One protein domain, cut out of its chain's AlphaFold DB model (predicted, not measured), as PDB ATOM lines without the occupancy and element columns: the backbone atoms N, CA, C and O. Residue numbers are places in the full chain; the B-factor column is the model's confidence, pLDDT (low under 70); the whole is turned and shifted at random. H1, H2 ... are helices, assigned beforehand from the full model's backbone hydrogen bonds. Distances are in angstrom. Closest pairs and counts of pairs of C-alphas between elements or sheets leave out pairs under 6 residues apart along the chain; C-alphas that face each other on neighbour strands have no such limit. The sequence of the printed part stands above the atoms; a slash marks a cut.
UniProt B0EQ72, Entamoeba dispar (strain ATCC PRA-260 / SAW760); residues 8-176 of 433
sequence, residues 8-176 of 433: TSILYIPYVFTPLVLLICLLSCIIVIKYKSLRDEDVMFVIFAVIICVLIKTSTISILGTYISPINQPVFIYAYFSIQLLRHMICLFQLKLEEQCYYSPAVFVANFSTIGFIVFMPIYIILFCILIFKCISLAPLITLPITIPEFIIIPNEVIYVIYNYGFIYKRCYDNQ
ATOM      1  N   THR A   8     -18.763 -22.419   4.692       54.97
ATOM      2  CA  THR A   8     -17.621 -22.591   5.608       54.97
ATOM      3  C   THR A   8     -17.811 -23.776   6.548       54.97
ATOM      4  O   THR A   8     -16.878 -24.555   6.706       54.97
ATOM      5  N   SER A   9     -19.010 -24.013   7.083       59.91
ATOM      6  CA  SER A   9     -19.285 -25.201   7.902       59.91
ATOM      7  C   SER A   9     -19.050 -26.515   7.133       59.91
ATOM      8  O   SER A   9     -18.378 -27.407   7.643       59.91
ATOM      9  N   ILE A  10     -19.482 -26.605   5.867       60.47
ATOM     10  CA  ILE A  10     -19.219 -27.764   4.986       60.47
ATOM     11  C   ILE A  10     -17.731 -27.874   4.597       60.47
ATOM     12  O   ILE A  10     -17.182 -28.977   4.478       60.47
ATOM     13  N   LEU A  11     -17.045 -26.743   4.397       54.12
ATOM     14  CA  LEU A  11     -15.606 -26.708   4.109       54.12
ATOM     15  C   LEU A  11     -14.786 -27.301   5.271       54.12
ATOM     16  O   LEU A  11     -13.788 -27.973   5.001       54.12
ATOM     17  N   TYR A  12     -15.257 -27.144   6.512       60.31
ATOM     18  CA  TYR A  12     -14.611 -27.595   7.749       60.31
ATOM     19  C   TYR A  12     -14.927 -29.032   8.184       60.31
ATOM     20  O   TYR A  12     -14.468 -29.429   9.247       60.31
ATOM     21  N   ILE A  13     -15.659 -29.839   7.405       63.03
ATOM     22  CA  ILE A  13     -15.851 -31.268   7.718       63.03
ATOM     23  C   ILE A  13     -14.685 -32.074   7.106       63.03
ATOM     24  O   ILE A  13     -14.721 -32.361   5.902       63.03
ATOM     25  N   PRO A  14     -13.645 -32.462   7.879       54.72
ATOM     26  CA  PRO A  14     -12.494 -33.197   7.344       54.72
ATOM     27  C   PRO A  14     -12.865 -34.604   6.852       54.72
ATOM     28  O   PRO A  14     -12.235 -35.123   5.936       54.72
ATOM     29  N   TYR A  15     -13.910 -35.212   7.421       59.03
ATOM     30  CA  TYR A  15     -14.177 -36.648   7.292       59.03
ATOM     31  C   TYR A  15     -15.038 -37.063   6.095       59.03
ATOM     32  O   TYR A  15     -15.164 -38.254   5.849       59.03
ATOM     33  N   VAL A  16     -15.641 -36.138   5.342       65.25
ATOM     34  CA  VAL A  16     -16.561 -36.516   4.245       65.25
ATOM     35  C   VAL A  16     -15.830 -36.658   2.911       65.25
ATOM     36  O   VAL A  16     -16.104 -37.575   2.138       65.25
ATOM     37  N   PHE A  17     -14.865 -35.781   2.635       66.38
ATOM     38  CA  PHE A  17     -14.250 -35.704   1.308       66.38
ATOM     39  C   PHE A  17     -13.165 -36.753   1.079       66.38
ATOM     40  O   PHE A  17     -13.098 -37.297  -0.016       66.38
ATOM     41  N   THR A  18     -12.345 -37.089   2.078       71.56
ATOM     42  CA  THR A  18     -11.297 -38.108   1.900       71.56
ATOM     43  C   THR A  18     -11.870 -39.512   1.683       71.56
ATOM     44  O   THR A  18     -11.420 -40.170   0.749       71.56
ATOM     45  N   PRO A  19     -12.900 -39.975   2.421       72.19
ATOM     46  CA  PRO A  19     -13.565 -41.243   2.113       72.19
ATOM     47  C   PRO A  19     -14.282 -41.239   0.762       72.19
ATOM     48  O   PRO A  19     -14.223 -42.238   0.055       72.19
ATOM     49  N   LEU A  20     -14.904 -40.121   0.364       76.44
ATOM     50  CA  LEU A  20     -15.491 -39.967  -0.972       76.44
ATOM     51  C   LEU A  20     -14.416 -40.103  -2.060       76.44
ATOM     52  O   LEU A  20     -14.589 -40.846  -3.021       76.44
ATOM     53  N   VAL A  21     -13.290 -39.410  -1.896       78.38
ATOM     54  CA  VAL A  21     -12.143 -39.474  -2.804       78.38
ATOM     55  C   VAL A  21     -11.583 -40.892  -2.864       78.38
ATOM     56  O   VAL A  21     -11.422 -41.423  -3.957       78.38
ATOM     57  N   LEU A  22     -11.368 -41.543  -1.720       77.69
ATOM     58  CA  LEU A  22     -10.924 -42.934  -1.651       77.69
ATOM     59  C   LEU A  22     -11.906 -43.877  -2.349       77.69
ATOM     60  O   LEU A  22     -11.474 -44.703  -3.144       77.69
ATOM     61  N   LEU A  23     -13.213 -43.733  -2.114       80.06
ATOM     62  CA  LEU A  23     -14.249 -44.525  -2.776       80.06
ATOM     63  C   LEU A  23     -14.189 -44.345  -4.294       80.06
ATOM     64  O   LEU A  23     -14.185 -45.326  -5.031       80.06
ATOM     65  N   ILE A  24     -14.108 -43.104  -4.770       79.69
ATOM     66  CA  ILE A  24     -14.027 -42.810  -6.201       79.69
ATOM     67  C   ILE A  24     -12.730 -43.379  -6.788       79.69
ATOM     68  O   ILE A  24     -12.770 -43.985  -7.858       79.69
ATOM     69  N   CYS A  25     -11.591 -43.238  -6.107       78.25
ATOM     70  CA  CYS A  25     -10.324 -43.820  -6.540       78.25
ATOM     71  C   CYS A  25     -10.389 -45.351  -6.576       78.25
ATOM     72  O   CYS A  25      -9.954 -45.940  -7.556       78.25
ATOM     73  N   LEU A  26     -10.999 -45.998  -5.580       76.69
ATOM     74  CA  LEU A  26     -11.210 -47.447  -5.560       76.69
ATOM     75  C   LEU A  26     -12.106 -47.904  -6.713       76.69
ATOM     76  O   LEU A  26     -11.754 -48.850  -7.409       76.69
ATOM     77  N   LEU A  27     -13.220 -47.216  -6.970       75.75
ATOM     78  CA  LEU A  27     -14.087 -47.494  -8.121       75.75
ATOM     79  C   LEU A  27     -13.335 -47.313  -9.446       75.75
ATOM     80  O   LEU A  27     -13.449 -48.151 -10.339       75.75
ATOM     81  N   SER A  28     -12.519 -46.265  -9.554       74.44
ATOM     82  CA  SER A  28     -11.690 -45.998 -10.734       74.44
ATOM     83  C   SER A  28     -10.648 -47.104 -10.935       74.44
ATOM     84  O   SER A  28     -10.530 -47.639 -12.033       74.44
ATOM     85  N   CYS A  29      -9.966 -47.525  -9.866       72.31
ATOM     86  CA  CYS A  29      -9.037 -48.654  -9.873       72.31
ATOM     87  C   CYS A  29      -9.732 -49.958 -10.262       72.31
ATOM     88  O   CYS A  29      -9.217 -50.673 -11.111       72.31
ATOM     89  N   ILE A  30     -10.907 -50.265  -9.703       69.56
ATOM     90  CA  ILE A  30     -11.678 -51.461 -10.071       69.56
ATOM     91  C   ILE A  30     -11.976 -51.443 -11.568       69.56
ATOM     92  O   ILE A  30     -11.819 -52.461 -12.226       69.56
ATOM     93  N   ILE A  31     -12.360 -50.302 -12.134       65.50
ATOM     94  CA  ILE A  31     -12.675 -50.194 -13.563       65.50
ATOM     95  C   ILE A  31     -11.423 -50.353 -14.431       65.50
ATOM     96  O   ILE A  31     -11.470 -51.037 -15.453       65.50
ATOM     97  N   VAL A  32     -10.297 -49.782 -14.002       64.81
ATOM     98  CA  VAL A  32      -9.006 -49.896 -14.696       64.81
ATOM     99  C   VAL A  32      -8.438 -51.323 -14.614       64.81
ATOM    100  O   VAL A  32      -7.933 -51.827 -15.615       64.81
ATOM    101  N   ILE A  33      -8.560 -51.991 -13.462       62.84
ATOM    102  CA  ILE A  33      -7.995 -53.323 -13.176       62.84
ATOM    103  C   ILE A  33      -8.894 -54.452 -13.707       62.84
ATOM    104  O   ILE A  33      -8.401 -55.408 -14.301       62.84
ATOM    105  N   LYS A  34     -10.221 -54.359 -13.536       56.97
ATOM    106  CA  LYS A  34     -11.174 -55.445 -13.846       56.97
ATOM    107  C   LYS A  34     -11.315 -55.731 -15.345       56.97
ATOM    108  O   LYS A  34     -11.766 -56.815 -15.695       56.97
ATOM    109  N   TYR A  35     -10.956 -54.796 -16.230       53.16
ATOM    110  CA  TYR A  35     -11.290 -54.911 -17.660       53.16
ATOM    111  C   TYR A  35     -10.159 -55.363 -18.600       53.16
ATOM    112  O   TYR A  35     -10.405 -55.544 -19.792       53.16
ATOM    113  N   LYS A  36      -8.944 -55.583 -18.081       54.00
ATOM    114  CA  LYS A  36      -7.864 -56.432 -18.634       54.00
ATOM    115  C   LYS A  36      -6.617 -56.192 -17.793       54.00
ATOM    116  O   LYS A  36      -6.299 -55.028 -17.549       54.00
ATOM    117  N   SER A  37      -5.925 -57.273 -17.421       52.78
ATOM    118  CA  SER A  37      -4.671 -57.248 -16.659       52.78
ATOM    119  C   SER A  37      -3.765 -56.133 -17.176       52.78
ATOM    120  O   SER A  37      -3.353 -56.178 -18.336       52.78
ATOM    121  N   LEU A  38      -3.484 -55.123 -16.344       58.69
ATOM    122  CA  LEU A  38      -2.264 -54.344 -16.545       58.69
ATOM    123  C   LEU A  38      -1.107 -55.350 -16.566       58.69
ATOM    124  O   LEU A  38      -1.167 -56.370 -15.870       58.69
ATOM    125  N   ARG A  39      -0.078 -55.093 -17.374       64.00
ATOM    126  CA  ARG A  39       1.143 -55.899 -17.297       64.00
ATOM    127  C   ARG A  39       1.707 -55.757 -15.886       64.00
ATOM    128  O   ARG A  39       1.667 -54.660 -15.327       64.00
ATOM    129  N   ASP A  40       2.244 -56.838 -15.328       64.44
ATOM    130  CA  ASP A  40       2.799 -56.828 -13.968       64.44
ATOM    131  C   ASP A  40       3.849 -55.713 -13.793       64.44
ATOM    132  O   ASP A  40       3.893 -55.050 -12.758       64.44
ATOM    133  N   GLU A  41       4.616 -55.411 -14.848       66.50
ATOM    134  CA  GLU A  41       5.573 -54.296 -14.891       66.50
ATOM    135  C   GLU A  41       4.919 -52.917 -14.691       66.50
ATOM    136  O   GLU A  41       5.430 -52.092 -13.932       66.50
ATOM    137  N   ASP A  42       3.769 -52.669 -15.326       66.94
ATOM    138  CA  ASP A  42       3.062 -51.388 -15.241       66.94
ATOM    139  C   ASP A  42       2.432 -51.209 -13.848       66.94
ATOM    140  O   ASP A  42       2.444 -50.113 -13.284       66.94
ATOM    141  N   VAL A  43       1.928 -52.297 -13.250       67.56
ATOM    142  CA  VAL A  43       1.405 -52.297 -11.873       67.56
ATOM    143  C   VAL A  43       2.520 -51.987 -10.876       67.56
ATOM    144  O   VAL A  43       2.357 -51.113 -10.021       67.56
ATOM    145  N   MET A  44       3.669 -52.653 -11.005       70.56
ATOM    146  CA  MET A  44       4.829 -52.417 -10.145       70.56
ATOM    147  C   MET A  44       5.350 -50.984 -10.276       70.56
ATOM    148  O   MET A  44       5.650 -50.347  -9.264       70.56
ATOM    149  N   PHE A  45       5.389 -50.442 -11.496       69.00
ATOM    150  CA  PHE A  45       5.751 -49.046 -11.735       69.00
ATOM    151  C   PHE A  45       4.808 -48.076 -11.015       69.00
ATOM    152  O   PHE A  45       5.271 -47.153 -10.345       69.00
ATOM    153  N   VAL A  46       3.492 -48.294 -11.098       68.31
ATOM    154  CA  VAL A  46       2.499 -47.450 -10.416       68.31
ATOM    155  C   VAL A  46       2.659 -47.531  -8.901       68.31
ATOM    156  O   VAL A  46       2.672 -46.494  -8.241       68.31
ATOM    157  N   ILE A  47       2.797 -48.735  -8.341       70.50
ATOM    158  CA  ILE A  47       2.979 -48.924  -6.894       70.50
ATOM    159  C   ILE A  47       4.230 -48.176  -6.426       70.50
ATOM    160  O   ILE A  47       4.172 -47.407  -5.466       70.50
ATOM    161  N   PHE A  48       5.345 -48.337  -7.138       72.94
ATOM    162  CA  PHE A  48       6.592 -47.647  -6.830       72.94
ATOM    163  C   PHE A  48       6.453 -46.122  -6.940       72.94
ATOM    164  O   PHE A  48       6.906 -45.395  -6.054       72.94
ATOM    165  N   ALA A  49       5.768 -45.627  -7.975       69.50
ATOM    166  CA  ALA A  49       5.495 -44.204  -8.156       69.50
ATOM    167  C   ALA A  49       4.644 -43.626  -7.012       69.50
ATOM    168  O   ALA A  49       4.960 -42.548  -6.507       69.50
ATOM    169  N   VAL A  50       3.616 -44.353  -6.560       71.44
ATOM    170  CA  VAL A  50       2.781 -43.960  -5.415       71.44
ATOM    171  C   VAL A  50       3.612 -43.918  -4.133       71.44
ATOM    172  O   VAL A  50       3.556 -42.918  -3.420       71.44
ATOM    173  N   ILE A  51       4.422 -44.946  -3.854       74.31
ATOM    174  CA  ILE A  51       5.286 -44.998  -2.661       74.31
ATOM    175  C   ILE A  51       6.264 -43.820  -2.651       74.31
ATOM    176  O   ILE A  51       6.317 -43.069  -1.676       74.31
ATOM    177  N   ILE A  52       7.000 -43.616  -3.749       75.75
ATOM    178  CA  ILE A  52       7.926 -42.487  -3.887       75.75
ATOM    179  C   ILE A  52       7.190 -41.167  -3.693       75.75
ATOM    180  O   ILE A  52       7.682 -40.284  -2.994       75.75
ATOM    181  N   CYS A  53       6.010 -41.012  -4.287       77.31
ATOM    182  CA  CYS A  53       5.274 -39.773  -4.151       77.31
ATOM    183  C   CYS A  53       4.807 -39.526  -2.716       77.31
ATOM    184  O   CYS A  53       4.885 -38.386  -2.263       77.31
ATOM    185  N   VAL A  54       4.341 -40.551  -1.998       78.12
ATOM    186  CA  VAL A  54       3.985 -40.423  -0.579       78.12
ATOM    187  C   VAL A  54       5.204 -39.947   0.211       78.12
ATOM    188  O   VAL A  54       5.099 -38.947   0.911       78.12
ATOM    189  N   LEU A  55       6.371 -40.572   0.023       74.38
ATOM    190  CA  LEU A  55       7.618 -40.186   0.697       74.38
ATOM    191  C   LEU A  55       8.074 -38.756   0.367       74.38
ATOM    192  O   LEU A  55       8.576 -38.038   1.225       74.38
ATOM    193  N   ILE A  56       7.910 -38.324  -0.882       80.12
ATOM    194  CA  ILE A  56       8.257 -36.961  -1.292       80.12
ATOM    195  C   ILE A  56       7.284 -35.957  -0.664       80.12
ATOM    196  O   ILE A  56       7.704 -34.924  -0.149       80.12
ATOM    197  N   LYS A  57       5.985 -36.252  -0.681       83.81
ATOM    198  CA  LYS A  57       4.934 -35.310  -0.275       83.81
ATOM    199  C   LYS A  57       4.772 -35.195   1.233       83.81
ATOM    200  O   LYS A  57       4.374 -34.134   1.705       83.81
ATOM    201  N   THR A  58       5.128 -36.224   1.998       80.81
ATOM    202  CA  THR A  58       5.184 -36.134   3.464       80.81
ATOM    203  C   THR A  58       6.157 -35.050   3.921       80.81
ATOM    204  O   THR A  58       5.859 -34.351   4.887       80.81
ATOM    205  N   SER A  59       7.259 -34.832   3.196       79.25
ATOM    206  CA  SER A  59       8.205 -33.752   3.500       79.25
ATOM    207  C   SER A  59       7.576 -32.361   3.321       79.25
ATOM    208  O   SER A  59       7.644 -31.535   4.231       79.25
ATOM    209  N   THR A  60       6.851 -32.133   2.218       84.75
ATOM    210  CA  THR A  60       6.088 -30.896   1.974       84.75
ATOM    211  C   THR A  60       5.015 -30.679   3.042       84.75
ATOM    212  O   THR A  60       4.892 -29.577   3.570       84.75
ATOM    213  N   ILE A  61       4.272 -31.729   3.412       85.12
ATOM    214  CA  ILE A  61       3.239 -31.664   4.458       85.12
ATOM    215  C   ILE A  61       3.849 -31.327   5.820       85.12
ATOM    216  O   ILE A  61       3.285 -30.518   6.550       85.12
ATOM    217  N   SER A  62       4.999 -31.914   6.161       84.69
ATOM    218  CA  SER A  62       5.682 -31.644   7.429       84.69
ATOM    219  C   SER A  62       6.091 -30.179   7.554       84.69
ATOM    220  O   SER A  62       5.955 -29.611   8.632       84.69
ATOM    221  N   ILE A  63       6.576 -29.568   6.469       85.12
ATOM    222  CA  ILE A  63       6.942 -28.144   6.439       85.12
ATOM    223  C   ILE A  63       5.682 -27.289   6.509       85.12
ATOM    224  O   ILE A  63       5.597 -26.356   7.290       85.12
ATOM    225  N   LEU A  64       4.671 -27.620   5.714       85.56
ATOM    226  CA  LEU A  64       3.443 -26.844   5.632       85.56
ATOM    227  C   LEU A  64       2.640 -26.883   6.945       85.56
ATOM    228  O   LEU A  64       2.030 -25.891   7.342       85.56
ATOM    229  N   GLY A  65       2.712 -28.006   7.660       82.00
ATOM    230  CA  GLY A  65       2.087 -28.209   8.960       82.00
ATOM    231  C   GLY A  65       2.636 -27.328  10.083       82.00
ATOM    232  O   GLY A  65       1.909 -27.107  11.042       82.00
ATOM    233  N   THR A  66       3.857 -26.785   9.981       84.94
ATOM    234  CA  THR A  66       4.386 -25.863  11.008       84.94
ATOM    235  C   THR A  66       3.785 -24.461  10.912       84.94
ATOM    236  O   THR A  66       3.789 -23.726  11.896       84.94
ATOM    237  N   TYR A  67       3.257 -24.089   9.742       85.69
ATOM    238  CA  TYR A  67       2.697 -22.761   9.483       85.69
ATOM    239  C   TYR A  67       1.168 -22.721   9.571       85.69
ATOM    240  O   TYR A  67       0.588 -21.650   9.743       85.69
ATOM    241  N   ILE A  68       0.492 -23.862   9.423       86.62
ATOM    242  CA  ILE A  68      -0.970 -23.937   9.473       86.62
ATOM    243  C   ILE A  68      -1.443 -23.980  10.930       86.62
ATOM    244  O   ILE A  68      -0.885 -24.695  11.755       86.62
ATOM    245  N   SER A  69      -2.520 -23.247  11.234       84.69
ATOM    246  CA  SER A  69      -3.163 -23.294  12.552       84.69
ATOM    247  C   SER A  69      -3.539 -24.736  12.942       84.69
ATOM    248  O   SER A  69      -4.141 -25.429  12.113       84.69
ATOM    249  N   PRO A  70      -3.298 -25.180  14.192       82.81
ATOM    250  CA  PRO A  70      -3.614 -26.540  14.648       82.81
ATOM    251  C   PRO A  70      -5.071 -26.956  14.407       82.81
ATOM    252  O   PRO A  70      -5.360 -28.121  14.146       82.81
ATOM    253  N   ILE A  71      -5.993 -25.988  14.436       83.62
ATOM    254  CA  ILE A  71      -7.426 -26.198  14.181       83.62
ATOM    255  C   ILE A  71      -7.675 -26.601  12.716       83.62
ATOM    256  O   ILE A  71      -8.503 -27.463  12.429       83.62
ATOM    257  N   ASN A  72      -6.930 -26.005  11.782       82.81
ATOM    258  CA  ASN A  72      -7.109 -26.186  10.337       82.81
ATOM    259  C   ASN A  72      -6.222 -27.299   9.769       82.81
ATOM    260  O   ASN A  72      -6.503 -27.832   8.693       82.81
ATOM    261  N   GLN A  73      -5.163 -27.658  10.493       82.81
ATOM    262  CA  GLN A  73      -4.162 -28.644  10.106       82.81
ATOM    263  C   GLN A  73      -4.749 -29.995   9.652       82.81
ATOM    264  O   GLN A  73      -4.368 -30.440   8.566       82.81
ATOM    265  N   PRO A  74      -5.695 -30.649  10.364       82.81
ATOM    266  CA  PRO A  74      -6.237 -31.927   9.900       82.81
ATOM    267  C   PRO A  74      -6.976 -31.780   8.567       82.81
ATOM    268  O   PRO A  74      -6.717 -32.536   7.632       82.81
ATOM    269  N   VAL A  75      -7.848 -30.773   8.439       83.19
ATOM    270  CA  VAL A  75      -8.626 -30.523   7.213       83.19
ATOM    271  C   VAL A  75      -7.699 -30.266   6.026       83.19
ATOM    272  O   VAL A  75      -7.917 -30.809   4.941       83.19
ATOM    273  N   PHE A  76      -6.640 -29.481   6.238       85.25
ATOM    274  CA  PHE A  76      -5.651 -29.185   5.213       85.25
ATOM    275  C   PHE A  76      -4.907 -30.445   4.751       85.25
ATOM    276  O   PHE A  76      -4.828 -30.698   3.550       85.25
ATOM    277  N   ILE A  77      -4.394 -31.254   5.686       84.06
ATOM    278  CA  ILE A  77      -3.637 -32.475   5.373       84.06
ATOM    279  C   ILE A  77      -4.505 -33.457   4.582       84.06
ATOM    280  O   ILE A  77      -4.067 -33.977   3.555       84.06
ATOM    281  N   TYR A  78      -5.750 -33.669   5.014       83.75
ATOM    282  CA  TYR A  78      -6.690 -34.545   4.317       83.75
ATOM    283  C   TYR A  78      -6.999 -34.054   2.901       83.75
ATOM    284  O   TYR A  78      -6.980 -34.851   1.958       83.75
ATOM    285  N   ALA A  79      -7.239 -32.752   2.723       85.69
ATOM    286  CA  ALA A  79      -7.485 -32.176   1.405       85.69
ATOM    287  C   ALA A  79      -6.255 -32.309   0.492       85.69
ATOM    288  O   ALA A  79      -6.376 -32.786  -0.636       85.69
ATOM    289  N   TYR A  80      -5.069 -31.980   1.004       86.62
ATOM    290  CA  TYR A  80      -3.810 -32.061   0.270       86.62
ATOM    291  C   TYR A  80      -3.471 -33.503  -0.149       86.62
ATOM    292  O   TYR A  80      -3.128 -33.760  -1.304       86.62
ATOM    293  N   PHE A  81      -3.643 -34.473   0.752       83.50
ATOM    294  CA  PHE A  81      -3.440 -35.887   0.430       83.50
ATOM    295  C   PHE A  81      -4.457 -36.394  -0.602       83.50
ATOM    296  O   PHE A  81      -4.101 -37.123  -1.528       83.50
ATOM    297  N   SER A  82      -5.714 -35.953  -0.494       86.38
ATOM    298  CA  SER A  82      -6.774 -36.294  -1.453       86.38
ATOM    299  C   SER A  82      -6.450 -35.781  -2.861       86.38
ATOM    300  O   SER A  82      -6.595 -36.521  -3.832       86.38
ATOM    301  N   ILE A  83      -5.937 -34.550  -2.976       87.56
ATOM    302  CA  ILE A  83      -5.445 -33.985  -4.243       87.56
ATOM    303  C   ILE A  83      -4.358 -34.881  -4.844       87.56
ATOM    304  O   ILE A  83      -4.403 -35.214  -6.030       87.56
ATOM    305  N   GLN A  84      -3.395 -35.308  -4.026       84.56
ATOM    306  CA  GLN A  84      -2.308 -36.154  -4.499       84.56
ATOM    307  C   GLN A  84      -2.805 -37.535  -4.948       84.56
ATOM    308  O   GLN A  84      -2.299 -38.070  -5.935       84.56
ATOM    309  N   LEU A  85      -3.806 -38.111  -4.281       80.75
ATOM    310  CA  LEU A  85      -4.408 -39.376  -4.701       80.75
ATOM    311  C   LEU A  85      -5.082 -39.254  -6.076       80.75
ATOM    312  O   LEU A  85      -4.815 -40.071  -6.959       80.75
ATOM    313  N   LEU A  86      -5.890 -38.209  -6.295       84.81
ATOM    314  CA  LEU A  86      -6.534 -37.978  -7.594       84.81
ATOM    315  C   LEU A  86      -5.503 -37.793  -8.713       84.81
ATOM    316  O   LEU A  86      -5.693 -38.290  -9.821       84.81
ATOM    317  N   ARG A  87      -4.390 -37.110  -8.429       85.94
ATOM    318  CA  ARG A  87      -3.307 -36.913  -9.399       85.94
ATOM    319  C   ARG A  87      -2.707 -38.242  -9.876       85.94
ATOM    320  O   ARG A  87      -2.486 -38.427 -11.072       85.94
ATOM    321  N   HIS A  88      -2.506 -39.203  -8.974       81.00
ATOM    322  CA  HIS A  88      -2.043 -40.542  -9.359       81.00
ATOM    323  C   HIS A  88      -3.079 -41.311 -10.178       81.00
ATOM    324  O   HIS A  88      -2.706 -42.022 -11.108       81.00
ATOM    325  N   MET A  89      -4.372 -41.138  -9.887       81.12
ATOM    326  CA  MET A  89      -5.429 -41.721 -10.719       81.12
ATOM    327  C   MET A  89      -5.404 -41.159 -12.142       81.12
ATOM    328  O   MET A  89      -5.560 -41.911 -13.098       81.12
ATOM    329  N   ILE A  90      -5.138 -39.860 -12.311       82.75
ATOM    330  CA  ILE A  90      -4.930 -39.267 -13.641       82.75
ATOM    331  C   ILE A  90      -3.745 -39.923 -14.356       82.75
ATOM    332  O   ILE A  90      -3.872 -40.273 -15.528       82.75
ATOM    333  N   CYS A  91      -2.617 -40.125 -13.673       79.75
ATOM    334  CA  CYS A  91      -1.456 -40.810 -14.250       79.75
ATOM    335  C   CYS A  91      -1.798 -42.246 -14.685       79.75
ATOM    336  O   CYS A  91      -1.465 -42.653 -15.797       79.75
ATOM    337  N   LEU A  92      -2.550 -42.983 -13.865       76.81
ATOM    338  CA  LEU A  92      -3.074 -44.304 -14.215       76.81
ATOM    339  C   LEU A  92      -3.941 -44.274 -15.482       76.81
ATOM    340  O   LEU A  92      -3.766 -45.111 -16.368       76.81
ATOM    341  N   PHE A  93      -4.836 -43.290 -15.605       77.31
ATOM    342  CA  PHE A  93      -5.616 -43.100 -16.829       77.31
ATOM    343  C   PHE A  93      -4.723 -42.804 -18.039       77.31
ATOM    344  O   PHE A  93      -4.963 -43.366 -19.104       77.31
ATOM    345  N   GLN A  94      -3.684 -41.975 -17.897       78.19
ATOM    346  CA  GLN A  94      -2.730 -41.701 -18.979       78.19
ATOM    347  C   GLN A  94      -2.021 -42.975 -19.454       78.19
ATOM    348  O   GLN A  94      -2.011 -43.241 -20.654       78.19
ATOM    349  N   LEU A  95      -1.481 -43.774 -18.527       75.06
ATOM    350  CA  LEU A  95      -0.806 -45.034 -18.852       75.06
ATOM    351  C   LEU A  95      -1.755 -45.989 -19.586       75.06
ATOM    352  O   LEU A  95      -1.390 -46.573 -20.606       75.06
ATOM    353  N   LYS A  96      -3.011 -46.086 -19.129       74.31
ATOM    354  CA  LYS A  96      -4.003 -46.954 -19.771       74.31
ATOM    355  C   LYS A  96      -4.412 -46.473 -21.165       74.31
ATOM    356  O   LYS A  96      -4.616 -47.295 -22.059       74.31
ATOM    357  N   LEU A  97      -4.522 -45.156 -21.358       73.81
ATOM    358  CA  LEU A  97      -4.796 -44.554 -22.665       73.81
ATOM    359  C   LEU A  97      -3.673 -44.856 -23.664       73.81
ATOM    360  O   LEU A  97      -3.962 -45.199 -24.809       73.81
ATOM    361  N   GLU A  98      -2.409 -44.768 -23.239       69.44
ATOM    362  CA  GLU A  98      -1.255 -45.082 -24.089       69.44
ATOM    363  C   GLU A  98      -1.217 -46.577 -24.472       69.44
ATOM    364  O   GLU A  98      -0.989 -46.900 -25.641       69.44
ATOM    365  N   GLU A  99      -1.538 -47.486 -23.542       67.44
ATOM    366  CA  GLU A  99      -1.571 -48.938 -23.780       67.44
ATOM    367  C   GLU A  99      -2.667 -49.360 -24.782       67.44
ATOM    368  O   GLU A  99      -2.394 -50.047 -25.770       67.44
ATOM    369  N   GLN A 100      -3.924 -48.945 -24.571       62.94
ATOM    370  CA  GLN A 100      -5.061 -49.400 -25.390       62.94
ATOM    371  C   GLN A 100      -4.945 -48.993 -26.867       62.94
ATOM    372  O   GLN A 100      -5.419 -49.707 -27.754       62.94
ATOM    373  N   CYS A 101      -4.270 -47.878 -27.144       57.12
ATOM    374  CA  CYS A 101      -4.014 -47.395 -28.499       57.12
ATOM    375  C   CYS A 101      -3.078 -48.283 -29.314       57.12
ATOM    376  O   CYS A 101      -3.113 -48.223 -30.547       57.12
ATOM    377  N   TYR A 102      -2.209 -49.041 -28.644       55.69
ATOM    378  CA  TYR A 102      -1.218 -49.876 -29.308       55.69
ATOM    379  C   TYR A 102      -1.852 -51.146 -29.889       55.69
ATOM    380  O   TYR A 102      -1.447 -51.601 -30.954       55.69
ATOM    381  N   TYR A 103      -2.888 -51.681 -29.231       56.25
ATOM    382  CA  TYR A 103      -3.440 -52.997 -29.558       56.25
ATOM    383  C   TYR A 103      -4.628 -52.986 -30.535       56.25
ATOM    384  O   TYR A 103      -4.685 -53.868 -31.386       56.25
ATOM    385  N   SER A 104      -5.597 -52.055 -30.449       61.62
ATOM    386  CA  SER A 104      -6.668 -51.934 -31.475       61.62
ATOM    387  C   SER A 104      -7.573 -50.684 -31.327       61.62
ATOM    388  O   SER A 104      -8.291 -50.550 -30.334       61.62
ATOM    389  N   PRO A 105      -7.651 -49.801 -32.346       62.62
ATOM    390  CA  PRO A 105      -8.495 -48.593 -32.327       62.62
ATOM    391  C   PRO A 105     -10.016 -48.826 -32.250       62.62
ATOM    392  O   PRO A 105     -10.732 -48.032 -31.646       62.62
ATOM    393  N   ALA A 106     -10.535 -49.902 -32.851       62.03
ATOM    394  CA  ALA A 106     -11.977 -50.182 -32.864       62.03
ATOM    395  C   ALA A 106     -12.493 -50.643 -31.489       62.03
ATOM    396  O   ALA A 106     -13.584 -50.271 -31.063       62.03
ATOM    397  N   VAL A 107     -11.670 -51.406 -30.764       63.00
ATOM    398  CA  VAL A 107     -11.972 -51.864 -29.401       63.00
ATOM    399  C   VAL A 107     -11.859 -50.702 -28.410       63.00
ATOM    400  O   VAL A 107     -12.618 -50.649 -27.450       63.00
ATOM    401  N   PHE A 108     -10.981 -49.724 -28.666       66.56
ATOM    402  CA  PHE A 108     -10.844 -48.522 -27.838       66.56
ATOM    403  C   PHE A 108     -12.173 -47.765 -27.674       66.56
ATOM    404  O   PHE A 108     -12.591 -47.516 -26.546       66.56
ATOM    405  N   VAL A 109     -12.879 -47.452 -28.767       64.25
ATOM    406  CA  VAL A 109     -14.147 -46.689 -28.704       64.25
ATOM    407  C   VAL A 109     -15.266 -47.491 -28.029       64.25
ATOM    408  O   VAL A 109     -16.074 -46.920 -27.306       64.25
ATOM    409  N   ALA A 110     -15.285 -48.811 -28.220       62.78
ATOM    410  CA  ALA A 110     -16.297 -49.701 -27.651       62.78
ATOM    411  C   ALA A 110     -16.021 -50.116 -26.189       62.78
ATOM    412  O   ALA A 110     -16.869 -50.745 -25.556       62.78
ATOM    413  N   ASN A 111     -14.846 -49.798 -25.639       66.56
ATOM    414  CA  ASN A 111     -14.450 -50.250 -24.311       66.56
ATOM    415  C   ASN A 111     -15.065 -49.412 -23.188       66.56
ATOM    416  O   ASN A 111     -14.987 -48.188 -23.172       66.56
ATOM    417  N   PHE A 112     -15.506 -50.089 -22.129       56.78
ATOM    418  CA  PHE A 112     -15.969 -49.473 -20.880       56.78
ATOM    419  C   PHE A 112     -14.946 -48.501 -20.242       56.78
ATOM    420  O   PHE A 112     -15.316 -47.594 -19.504       56.78
ATOM    421  N   SER A 113     -13.657 -48.634 -20.571       61.59
ATOM    422  CA  SER A 113     -12.580 -47.735 -20.134       61.59
ATOM    423  C   SER A 113     -12.707 -46.299 -20.666       61.59
ATOM    424  O   SER A 113     -12.345 -45.362 -19.955       61.59
ATOM    425  N   THR A 114     -13.212 -46.098 -21.889       69.62
ATOM    426  CA  THR A 114     -13.444 -44.750 -22.444       69.62
ATOM    427  C   THR A 114     -14.695 -44.120 -21.840       69.62
ATOM    428  O   THR A 114     -14.687 -42.937 -21.506       69.62
ATOM    429  N   ILE A 115     -15.728 -44.928 -21.586       72.06
ATOM    430  CA  ILE A 115     -16.922 -44.521 -20.829       72.06
ATOM    431  C   ILE A 115     -16.519 -44.088 -19.415       72.06
ATOM    432  O   ILE A 115     -16.899 -43.008 -18.969       72.06
ATOM    433  N   GLY A 116     -15.681 -44.882 -18.740       72.44
ATOM    434  CA  GLY A 116     -15.111 -44.536 -17.440       72.44
ATOM    435  C   GLY A 116     -14.369 -43.201 -17.480       72.44
ATOM    436  O   GLY A 116     -14.630 -42.337 -16.649       72.44
ATOM    437  N   PHE A 117     -13.512 -42.975 -18.477       77.56
ATOM    438  CA  PHE A 117     -12.813 -41.698 -18.638       77.56
ATOM    439  C   PHE A 117     -13.778 -40.505 -18.757       77.56
ATOM    440  O   PHE A 117     -13.625 -39.520 -18.037       77.56
ATOM    441  N   ILE A 118     -14.802 -40.600 -19.611       81.81
ATOM    442  CA  ILE A 118     -15.788 -39.525 -19.821       81.81
ATOM    443  C   ILE A 118     -16.593 -39.236 -18.546       81.81
ATOM    444  O   ILE A 118     -16.922 -38.081 -18.287       81.81
ATOM    445  N   VAL A 119     -16.893 -40.258 -17.740       84.00
ATOM    446  CA  VAL A 119     -17.664 -40.105 -16.496       84.00
ATOM    447  C   VAL A 119     -16.798 -39.592 -15.342       84.00
ATOM    448  O   VAL A 119     -17.204 -38.671 -14.635       84.00
ATOM    449  N   PHE A 120     -15.600 -40.149 -15.136       84.62
ATOM    450  CA  PHE A 120     -14.752 -39.797 -13.991       84.62
ATOM    451  C   PHE A 120     -13.985 -38.488 -14.176       84.62
ATOM    452  O   PHE A 120     -13.752 -37.799 -13.186       84.62
ATOM    453  N   MET A 121     -13.623 -38.093 -15.403       87.00
ATOM    454  CA  MET A 121     -12.855 -36.856 -15.613       87.00
ATOM    455  C   MET A 121     -13.589 -35.586 -15.151       87.00
ATOM    456  O   MET A 121     -12.980 -34.801 -14.424       87.00
ATOM    457  N   PRO A 122     -14.882 -35.368 -15.469       90.12
ATOM    458  CA  PRO A 122     -15.640 -34.241 -14.922       90.12
ATOM    459  C   PRO A 122     -15.713 -34.264 -13.393       90.12
ATOM    460  O   PRO A 122     -15.542 -33.229 -12.751       90.12
ATOM    461  N   ILE A 123     -15.905 -35.451 -12.802       89.75
ATOM    462  CA  ILE A 123     -15.935 -35.633 -11.345       89.75
ATOM    463  C   ILE A 123     -14.588 -35.220 -10.741       89.75
ATOM    464  O   ILE A 123     -14.555 -34.485  -9.757       89.75
ATOM    465  N   TYR A 124     -13.473 -35.630 -11.349       89.50
ATOM    466  CA  TYR A 124     -12.134 -35.257 -10.897       89.50
ATOM    467  C   TYR A 124     -11.898 -33.757 -10.980       89.50
ATOM    468  O   TYR A 124     -11.394 -33.189 -10.018       89.50
ATOM    469  N   ILE A 125     -12.292 -33.103 -12.076       91.31
ATOM    470  CA  ILE A 125     -12.161 -31.645 -12.228       91.31
ATOM    471  C   ILE A 125     -12.895 -30.924 -11.093       91.31
ATOM    472  O   ILE A 125     -12.306 -30.073 -10.429       91.31
ATOM    473  N   ILE A 126     -14.145 -31.307 -10.819       91.00
ATOM    474  CA  ILE A 126     -14.943 -30.715  -9.737       91.00
ATOM    475  C   ILE A 126     -14.264 -30.940  -8.380       91.00
ATOM    476  O   ILE A 126     -14.120 -29.998  -7.598       91.00
ATOM    477  N   LEU A 127     -13.800 -32.163  -8.107       89.94
ATOM    478  CA  LEU A 127     -13.101 -32.486  -6.862       89.94
ATOM    479  C   LEU A 127     -11.797 -31.698  -6.708       89.94
ATOM    480  O   LEU A 127     -11.555 -31.157  -5.632       89.94
ATOM    481  N   PHE A 128     -10.983 -31.572  -7.759       91.06
ATOM    482  CA  PHE A 128      -9.775 -30.748  -7.724       91.06
ATOM    483  C   PHE A 128     -10.100 -29.291  -7.422       91.06
ATOM    484  O   PHE A 128      -9.471 -28.715  -6.541       91.06
ATOM    485  N   CYS A 129     -11.103 -28.705  -8.083       91.25
ATOM    486  CA  CYS A 129     -11.514 -27.329  -7.815       91.25
ATOM    487  C   CYS A 129     -11.929 -27.132  -6.348       91.25
ATOM    488  O   CYS A 129     -11.463 -26.191  -5.704       91.25
ATOM    489  N   ILE A 130     -12.748 -28.036  -5.799       89.75
ATOM    490  CA  ILE A 130     -13.204 -27.966  -4.401       89.75
ATOM    491  C   ILE A 130     -12.027 -28.116  -3.427       89.75
ATOM    492  O   ILE A 130     -11.916 -27.351  -2.467       89.75
ATOM    493  N   LEU A 131     -11.146 -29.092  -3.655       89.44
ATOM    494  CA  LEU A 131     -10.022 -29.375  -2.762       89.44
ATOM    495  C   LEU A 131      -8.948 -28.279  -2.820       89.44
ATOM    496  O   LEU A 131      -8.450 -27.874  -1.772       89.44
ATOM    497  N   ILE A 132      -8.629 -27.751  -4.006       90.19
ATOM    498  CA  ILE A 132      -7.691 -26.627  -4.170       90.19
ATOM    499  C   ILE A 132      -8.249 -25.382  -3.478       90.19
ATOM    500  O   ILE A 132      -7.534 -24.734  -2.715       90.19
ATOM    501  N   PHE A 133      -9.536 -25.076  -3.671       89.56
ATOM    502  CA  PHE A 133     -10.185 -23.956  -2.991       89.56
ATOM    503  C   PHE A 133     -10.127 -24.100  -1.463       89.56
ATOM    504  O   PHE A 133      -9.808 -23.130  -0.772       89.56
ATOM    505  N   LYS A 134     -10.358 -25.309  -0.928       85.81
ATOM    506  CA  LYS A 134     -10.172 -25.609   0.502       85.81
ATOM    507  C   LYS A 134      -8.741 -25.332   0.955       85.81
ATOM    508  O   LYS A 134      -8.555 -24.615   1.934       85.81
ATOM    509  N   CYS A 135      -7.743 -25.872   0.256       87.88
ATOM    510  CA  CYS A 135      -6.344 -25.682   0.628       87.88
ATOM    511  C   CYS A 135      -5.940 -24.204   0.617       87.88
ATOM    512  O   CYS A 135      -5.321 -23.760   1.573       87.88
ATOM    513  N   ILE A 136      -6.336 -23.433  -0.403       88.75
ATOM    514  CA  ILE A 136      -6.045 -21.992  -0.484       88.75
ATOM    515  C   ILE A 136      -6.754 -21.218   0.634       88.75
ATOM    516  O   ILE A 136      -6.154 -20.340   1.239       88.75
ATOM    517  N   SER A 137      -8.009 -21.559   0.943       86.62
ATOM    518  CA  SER A 137      -8.794 -20.858   1.973       86.62
ATOM    519  C   SER A 137      -8.295 -21.120   3.397       86.62
ATOM    520  O   SER A 137      -8.487 -20.290   4.281       86.62
ATOM    521  N   LEU A 138      -7.699 -22.291   3.639       84.50
ATOM    522  CA  LEU A 138      -7.192 -22.703   4.953       84.50
ATOM    523  C   LEU A 138      -5.716 -22.336   5.165       84.50
ATOM    524  O   LEU A 138      -5.259 -22.301   6.310       84.50
ATOM    525  N   ALA A 139      -4.973 -22.101   4.082       84.94
ATOM    526  CA  ALA A 139      -3.551 -21.798   4.102       84.94
ATOM    527  C   ALA A 139      -3.289 -20.316   4.434       84.94
ATOM    528  O   ALA A 139      -3.897 -19.432   3.827       84.94
ATOM    529  N   PRO A 140      -2.355 -20.000   5.351       86.25
ATOM    530  CA  PRO A 140      -1.917 -18.622   5.554       86.25
ATOM    531  C   PRO A 140      -1.161 -18.104   4.323       86.25
ATOM    532  O   PRO A 140      -0.502 -18.875   3.618       86.25
ATOM    533  N   LEU A 141      -1.185 -16.783   4.107       88.56
ATOM    534  CA  LEU A 141      -0.589 -16.128   2.931       88.56
ATOM    535  C   LEU A 141       0.882 -16.520   2.703       88.56
ATOM    536  O   LEU A 141       1.297 -16.743   1.569       88.56
ATOM    537  N   ILE A 142       1.643 -16.689   3.789       87.12
ATOM    538  CA  ILE A 142       3.056 -17.088   3.750       87.12
ATOM    539  C   ILE A 142       3.279 -18.473   3.117       87.12
ATOM    540  O   ILE A 142       4.326 -18.734   2.552       87.12
ATOM    541  N   THR A 143       2.288 -19.364   3.138       88.38
ATOM    542  CA  THR A 143       2.417 -20.724   2.579       88.38
ATOM    543  C   THR A 143       1.932 -20.856   1.134       88.38
ATOM    544  O   THR A 143       2.122 -21.898   0.498       88.38
ATOM    545  N   LEU A 144       1.333 -19.803   0.571       89.50
ATOM    546  CA  LEU A 144       0.873 -19.803  -0.819       89.50
ATOM    547  C   LEU A 144       2.005 -19.997  -1.844       89.50
ATOM    548  O   LEU A 144       1.806 -20.780  -2.772       89.50
ATOM    549  N   PRO A 145       3.205 -19.402  -1.692       91.31
ATOM    550  CA  PRO A 145       4.319 -19.647  -2.611       91.31
ATOM    551  C   PRO A 145       4.732 -21.123  -2.704       91.31
ATOM    552  O   PRO A 145       5.203 -21.561  -3.750       91.31
ATOM    553  N   ILE A 146       4.533 -21.901  -1.633       90.06
ATOM    554  CA  ILE A 146       4.805 -23.346  -1.613       90.06
ATOM    555  C   ILE A 146       3.716 -24.102  -2.386       90.06
ATOM    556  O   ILE A 146       4.018 -24.995  -3.176       90.06
ATOM    557  N   THR A 147       2.445 -23.758  -2.170       88.50
ATOM    558  CA  THR A 147       1.295 -24.536  -2.662       88.50
ATOM    559  C   THR A 147       0.858 -24.176  -4.086       88.50
ATOM    560  O   THR A 147       0.457 -25.060  -4.843       88.50
ATOM    561  N   ILE A 148       0.982 -22.909  -4.498       90.81
ATOM    562  CA  ILE A 148       0.553 -22.427  -5.821       90.81
ATOM    563  C   ILE A 148       1.225 -23.185  -6.980       90.81
ATOM    564  O   ILE A 148       0.496 -23.640  -7.865       90.81
ATOM    565  N   PRO A 149       2.562 -23.383  -7.014       92.25
ATOM    566  CA  PRO A 149       3.199 -24.114  -8.108       92.25
ATOM    567  C   PRO A 149       2.647 -25.534  -8.278       92.25
ATOM    568  O   PRO A 149       2.494 -26.009  -9.400       92.25
ATOM    569  N   GLU A 150       2.282 -26.202  -7.182       88.31
ATOM    570  CA  GLU A 150       1.686 -27.540  -7.239       88.31
ATOM    571  C   GLU A 150       0.248 -27.519  -7.745       88.31
ATOM    572  O   GLU A 150      -0.157 -28.398  -8.508       88.31
ATOM    573  N   PHE A 151      -0.519 -26.495  -7.371       90.38
ATOM    574  CA  PHE A 151      -1.883 -26.318  -7.856       90.38
ATOM    575  C   PHE A 151      -1.952 -25.921  -9.330       90.38
ATOM    576  O   PHE A 151      -2.989 -26.143  -9.945       90.38
ATOM    577  N   ILE A 152      -0.862 -25.421  -9.921       92.00
ATOM    578  CA  ILE A 152      -0.740 -25.194 -11.371       92.00
ATOM    579  C   ILE A 152      -0.456 -26.503 -12.128       92.00
ATOM    580  O   ILE A 152      -0.928 -26.682 -13.253       92.00
ATOM    581  N   ILE A 153       0.261 -27.456 -11.520       92.25
ATOM    582  CA  ILE A 153       0.582 -28.749 -12.156       92.25
ATOM    583  C   ILE A 153      -0.686 -29.554 -12.456       92.25
ATOM    584  O   ILE A 153      -0.806 -30.151 -13.520       92.25
ATOM    585  N   ILE A 154      -1.649 -29.548 -11.536       90.44
ATOM    586  CA  ILE A 154      -2.887 -30.329 -11.643       90.44
ATOM    587  C   ILE A 154      -3.702 -29.981 -12.904       90.44
ATOM    588  O   ILE A 154      -3.952 -30.881 -13.707       90.44
ATOM    589  N   PRO A 155      -4.119 -28.719 -13.139       91.44
ATOM    590  CA  PRO A 155      -4.852 -28.366 -14.348       91.44
ATOM    591  C   PRO A 155      -4.010 -28.600 -15.605       91.44
ATOM    592  O   PRO A 155      -4.563 -29.021 -16.616       91.44
ATOM    593  N   ASN A 156      -2.687 -28.409 -15.551       92.56
ATOM    594  CA  ASN A 156      -1.795 -28.718 -16.670       92.56
ATOM    595  C   ASN A 156      -1.852 -30.210 -17.054       92.56
ATOM    596  O   ASN A 156      -2.042 -30.540 -18.226       92.56
ATOM    597  N   GLU A 157      -1.763 -31.113 -16.072       90.06
ATOM    598  CA  GLU A 157      -1.883 -32.559 -16.285       90.06
ATOM    599  C   GLU A 157      -3.279 -32.939 -16.801       90.06
ATOM    600  O   GLU A 157      -3.376 -33.686 -17.774       90.06
ATOM    601  N   VAL A 158      -4.355 -32.384 -16.228       90.44
ATOM    602  CA  VAL A 158      -5.741 -32.616 -16.684       90.44
ATOM    603  C   VAL A 158      -5.932 -32.189 -18.141       90.44
ATOM    604  O   VAL A 158      -6.447 -32.964 -18.948       90.44
ATOM    605  N   ILE A 159      -5.492 -30.979 -18.502       92.00
ATOM    606  CA  ILE A 159      -5.586 -30.458 -19.874       92.00
ATOM    607  C   ILE A 159      -4.820 -31.370 -20.832       92.00
ATOM    608  O   ILE A 159      -5.337 -31.705 -21.901       92.00
ATOM    609  N   TYR A 160      -3.619 -31.817 -20.449       91.12
ATOM    610  CA  TYR A 160      -2.843 -32.752 -21.256       91.12
ATOM    611  C   TYR A 160      -3.579 -34.079 -21.470       91.12
ATOM    612  O   TYR A 160      -3.612 -34.572 -22.598       91.12
ATOM    613  N   VAL A 161      -4.214 -34.649 -20.439       88.44
ATOM    614  CA  VAL A 161      -4.958 -35.913 -20.593       88.44
ATOM    615  C   VAL A 161      -6.147 -35.753 -21.526       88.44
ATOM    616  O   VAL A 161      -6.348 -36.596 -22.397       88.44
ATOM    617  N   ILE A 162      -6.905 -34.662 -21.399       89.38
ATOM    618  CA  ILE A 162      -8.034 -34.365 -22.290       89.38
ATOM    619  C   ILE A 162      -7.542 -34.185 -23.731       89.38
ATOM    620  O   ILE A 162      -8.128 -34.745 -24.661       89.38
ATOM    621  N   TYR A 163      -6.441 -33.453 -23.925       89.94
ATOM    622  CA  TYR A 163      -5.808 -33.294 -25.232       89.94
ATOM    623  C   TYR A 163      -5.370 -34.644 -25.817       89.94
ATOM    624  O   TYR A 163      -5.670 -34.933 -26.977       89.94
ATOM    625  N   ASN A 164      -4.694 -35.480 -25.024       85.94
ATOM    626  CA  ASN A 164      -4.222 -36.794 -25.448       85.94
ATOM    627  C   ASN A 164      -5.398 -37.708 -25.815       85.94
ATOM    628  O   ASN A 164      -5.402 -38.304 -26.890       85.94
ATOM    629  N   TYR A 165      -6.444 -37.737 -24.988       84.88
ATOM    630  CA  TYR A 165      -7.677 -38.467 -25.269       84.88
ATOM    631  C   TYR A 165      -8.322 -38.015 -26.585       84.88
ATOM    632  O   TYR A 165      -8.626 -38.846 -27.440       84.88
ATOM    633  N   GLY A 166      -8.481 -36.704 -26.799       84.38
ATOM    634  CA  GLY A 166      -9.047 -36.164 -28.037       84.38
ATOM    635  C   GLY A 166      -8.192 -36.477 -29.270       84.38
ATOM    636  O   GLY A 166      -8.722 -36.826 -30.329       84.38
ATOM    637  N   PHE A 167      -6.865 -36.403 -29.135       82.19
ATOM    638  CA  PHE A 167      -5.921 -36.781 -30.185       82.19
ATOM    639  C   PHE A 167      -6.049 -38.264 -30.555       82.19
ATOM    640  O   PHE A 167      -6.160 -38.600 -31.737       82.19
ATOM    641  N   ILE A 168      -6.088 -39.137 -29.549       77.88
ATOM    642  CA  ILE A 168      -6.262 -40.585 -29.686       77.88
ATOM    643  C   ILE A 168      -7.610 -40.924 -30.325       77.88
ATOM    644  O   ILE A 168      -7.665 -41.707 -31.273       77.88
ATOM    645  N   TYR A 169      -8.697 -40.322 -29.845       78.69
ATOM    646  CA  TYR A 169     -10.039 -40.550 -30.371       78.69
ATOM    647  C   TYR A 169     -10.105 -40.198 -31.860       78.69
ATOM    648  O   TYR A 169     -10.520 -41.002 -32.695       78.69
ATOM    649  N   LYS A 170      -9.586 -39.019 -32.216       78.31
ATOM    650  CA  LYS A 170      -9.515 -38.566 -33.607       78.31
ATOM    651  C   LYS A 170      -8.641 -39.473 -34.469       78.31
ATOM    652  O   LYS A 170      -8.962 -39.725 -35.626       78.31
ATOM    653  N   ARG A 171      -7.545 -39.985 -33.912       74.50
ATOM    654  CA  ARG A 171      -6.683 -40.977 -34.560       74.50
ATOM    655  C   ARG A 171      -7.427 -42.285 -34.852       74.50
ATOM    656  O   ARG A 171      -7.228 -42.827 -35.936       74.50
ATOM    657  N   CYS A 172      -8.267 -42.767 -33.933       72.62
ATOM    658  CA  CYS A 172      -9.076 -43.977 -34.136       72.62
ATOM    659  C   CYS A 172     -10.127 -43.790 -35.236       72.62
ATOM    660  O   CYS A 172     -10.417 -44.729 -35.968       72.62
ATOM    661  N   TYR A 173     -10.662 -42.576 -35.375       71.19
ATOM    662  CA  TYR A 173     -11.639 -42.241 -36.409       71.19
ATOM    663  C   TYR A 173     -11.001 -42.055 -37.797       71.19
ATOM    664  O   TYR A 173     -11.468 -42.618 -38.782       71.19
ATOM    665  N   ASP A 174      -9.907 -41.289 -37.884       68.62
ATOM    666  CA  ASP A 174      -9.294 -40.913 -39.165       68.62
ATOM    667  C   ASP A 174      -8.435 -42.045 -39.780       68.62
ATOM    668  O   ASP A 174      -8.071 -41.956 -40.955       68.62
ATOM    669  N   ASN A 175      -8.040 -43.073 -39.006       64.75
ATOM    670  CA  ASN A 175      -7.094 -44.149 -39.379       64.75
ATOM    671  C   ASN A 175      -5.765 -43.662 -40.012       64.75
ATOM    672  O   ASN A 175      -4.998 -44.435 -40.587       64.75
ATOM    673  N   GLN A 176      -5.445 -42.371 -39.895       60.38
ATOM    674  CA  GLN A 176      -4.271 -41.742 -40.497       60.38
ATOM    675  C   GLN A 176      -3.250 -41.387 -39.418       60.38
ATOM    676  O   GLN A 176      -3.274 -40.306 -38.831       60.38
TER     677      GLN A 176
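This is residues 8 to 176 of the 433 residues of a protein of Entamoeba dispar (strain ATCC PRA-260 / SAW760) (UniProt B0EQ72). Five long helices, H2, H3, H4, H6 and H7, run up and down in an elongated bundle, with H4 in the middle and H3 at one side, touching H4 alone. Short H1 and H5 lie at opposite ends. The printed part has 169 residues with seven named helices, H1 to H7 in order, and no named strand: all helix. It is compact, with a radius of gyration of the C-alphas of 17.6 A, and spans 55 by 28 by 27 A.

Start at H7, residues 141 to 174, which has a kink of 40 degrees near residue 148. Its residues 154 to 168 alone touch the hub H4, residues 73 to 103, the same way, with C-alphas Val 161 and Gln 94 closest at 6.4 A. H6, residues 112 to 138, forms a hairpin with H7, closest at C-alphas Ile 132 and Phe 151, 6.9 A. H4 also touches H6 at C-alphas Ala 79 and Leu 131, 5.6 A, and H2, residues 14 to 34, at Val 75 and Pro 14, 4.7 A. H3, residues 40 to 67, forms a hairpin with H4, at a shallow tilt of 24 degrees, with C-alphas Gly 65 and Gln 73 closest at 6.4 A. H5, residues 105 to 110, touches H7 at C-alphas Pro 105 and Cys 172, 5.0 A. O i to N i+4 pairs within hydrogen-bond range number 15 of 17 in H2, 20 of 24 in H3, 24 of 27 in H4, 21 of 23 in H6, 24 of 30 in H7 and 0 of 2 in H5, where 2 of 3 O i to N i+3 pairs are.

Find C-alpha 8 at (-17.621, -22.591, 5.608), where H1, residues 8 to 11, begins. H2 is 30.8 A long, H3 41.4 A, H4 46.5 A and H6 38.2 A; H7 runs 49.6 A to C-alpha 174 at (-9.294, -40.913, -39.165).

C-alphas Pro 70 and Gln 176, the two farthest apart, are 57.2 A apart. The printed part has no cut, and its links are tight. Mean pLDDT of the printed part is 77.5; 47 residues are under 70, among them 8 to 17 and 98 to 114.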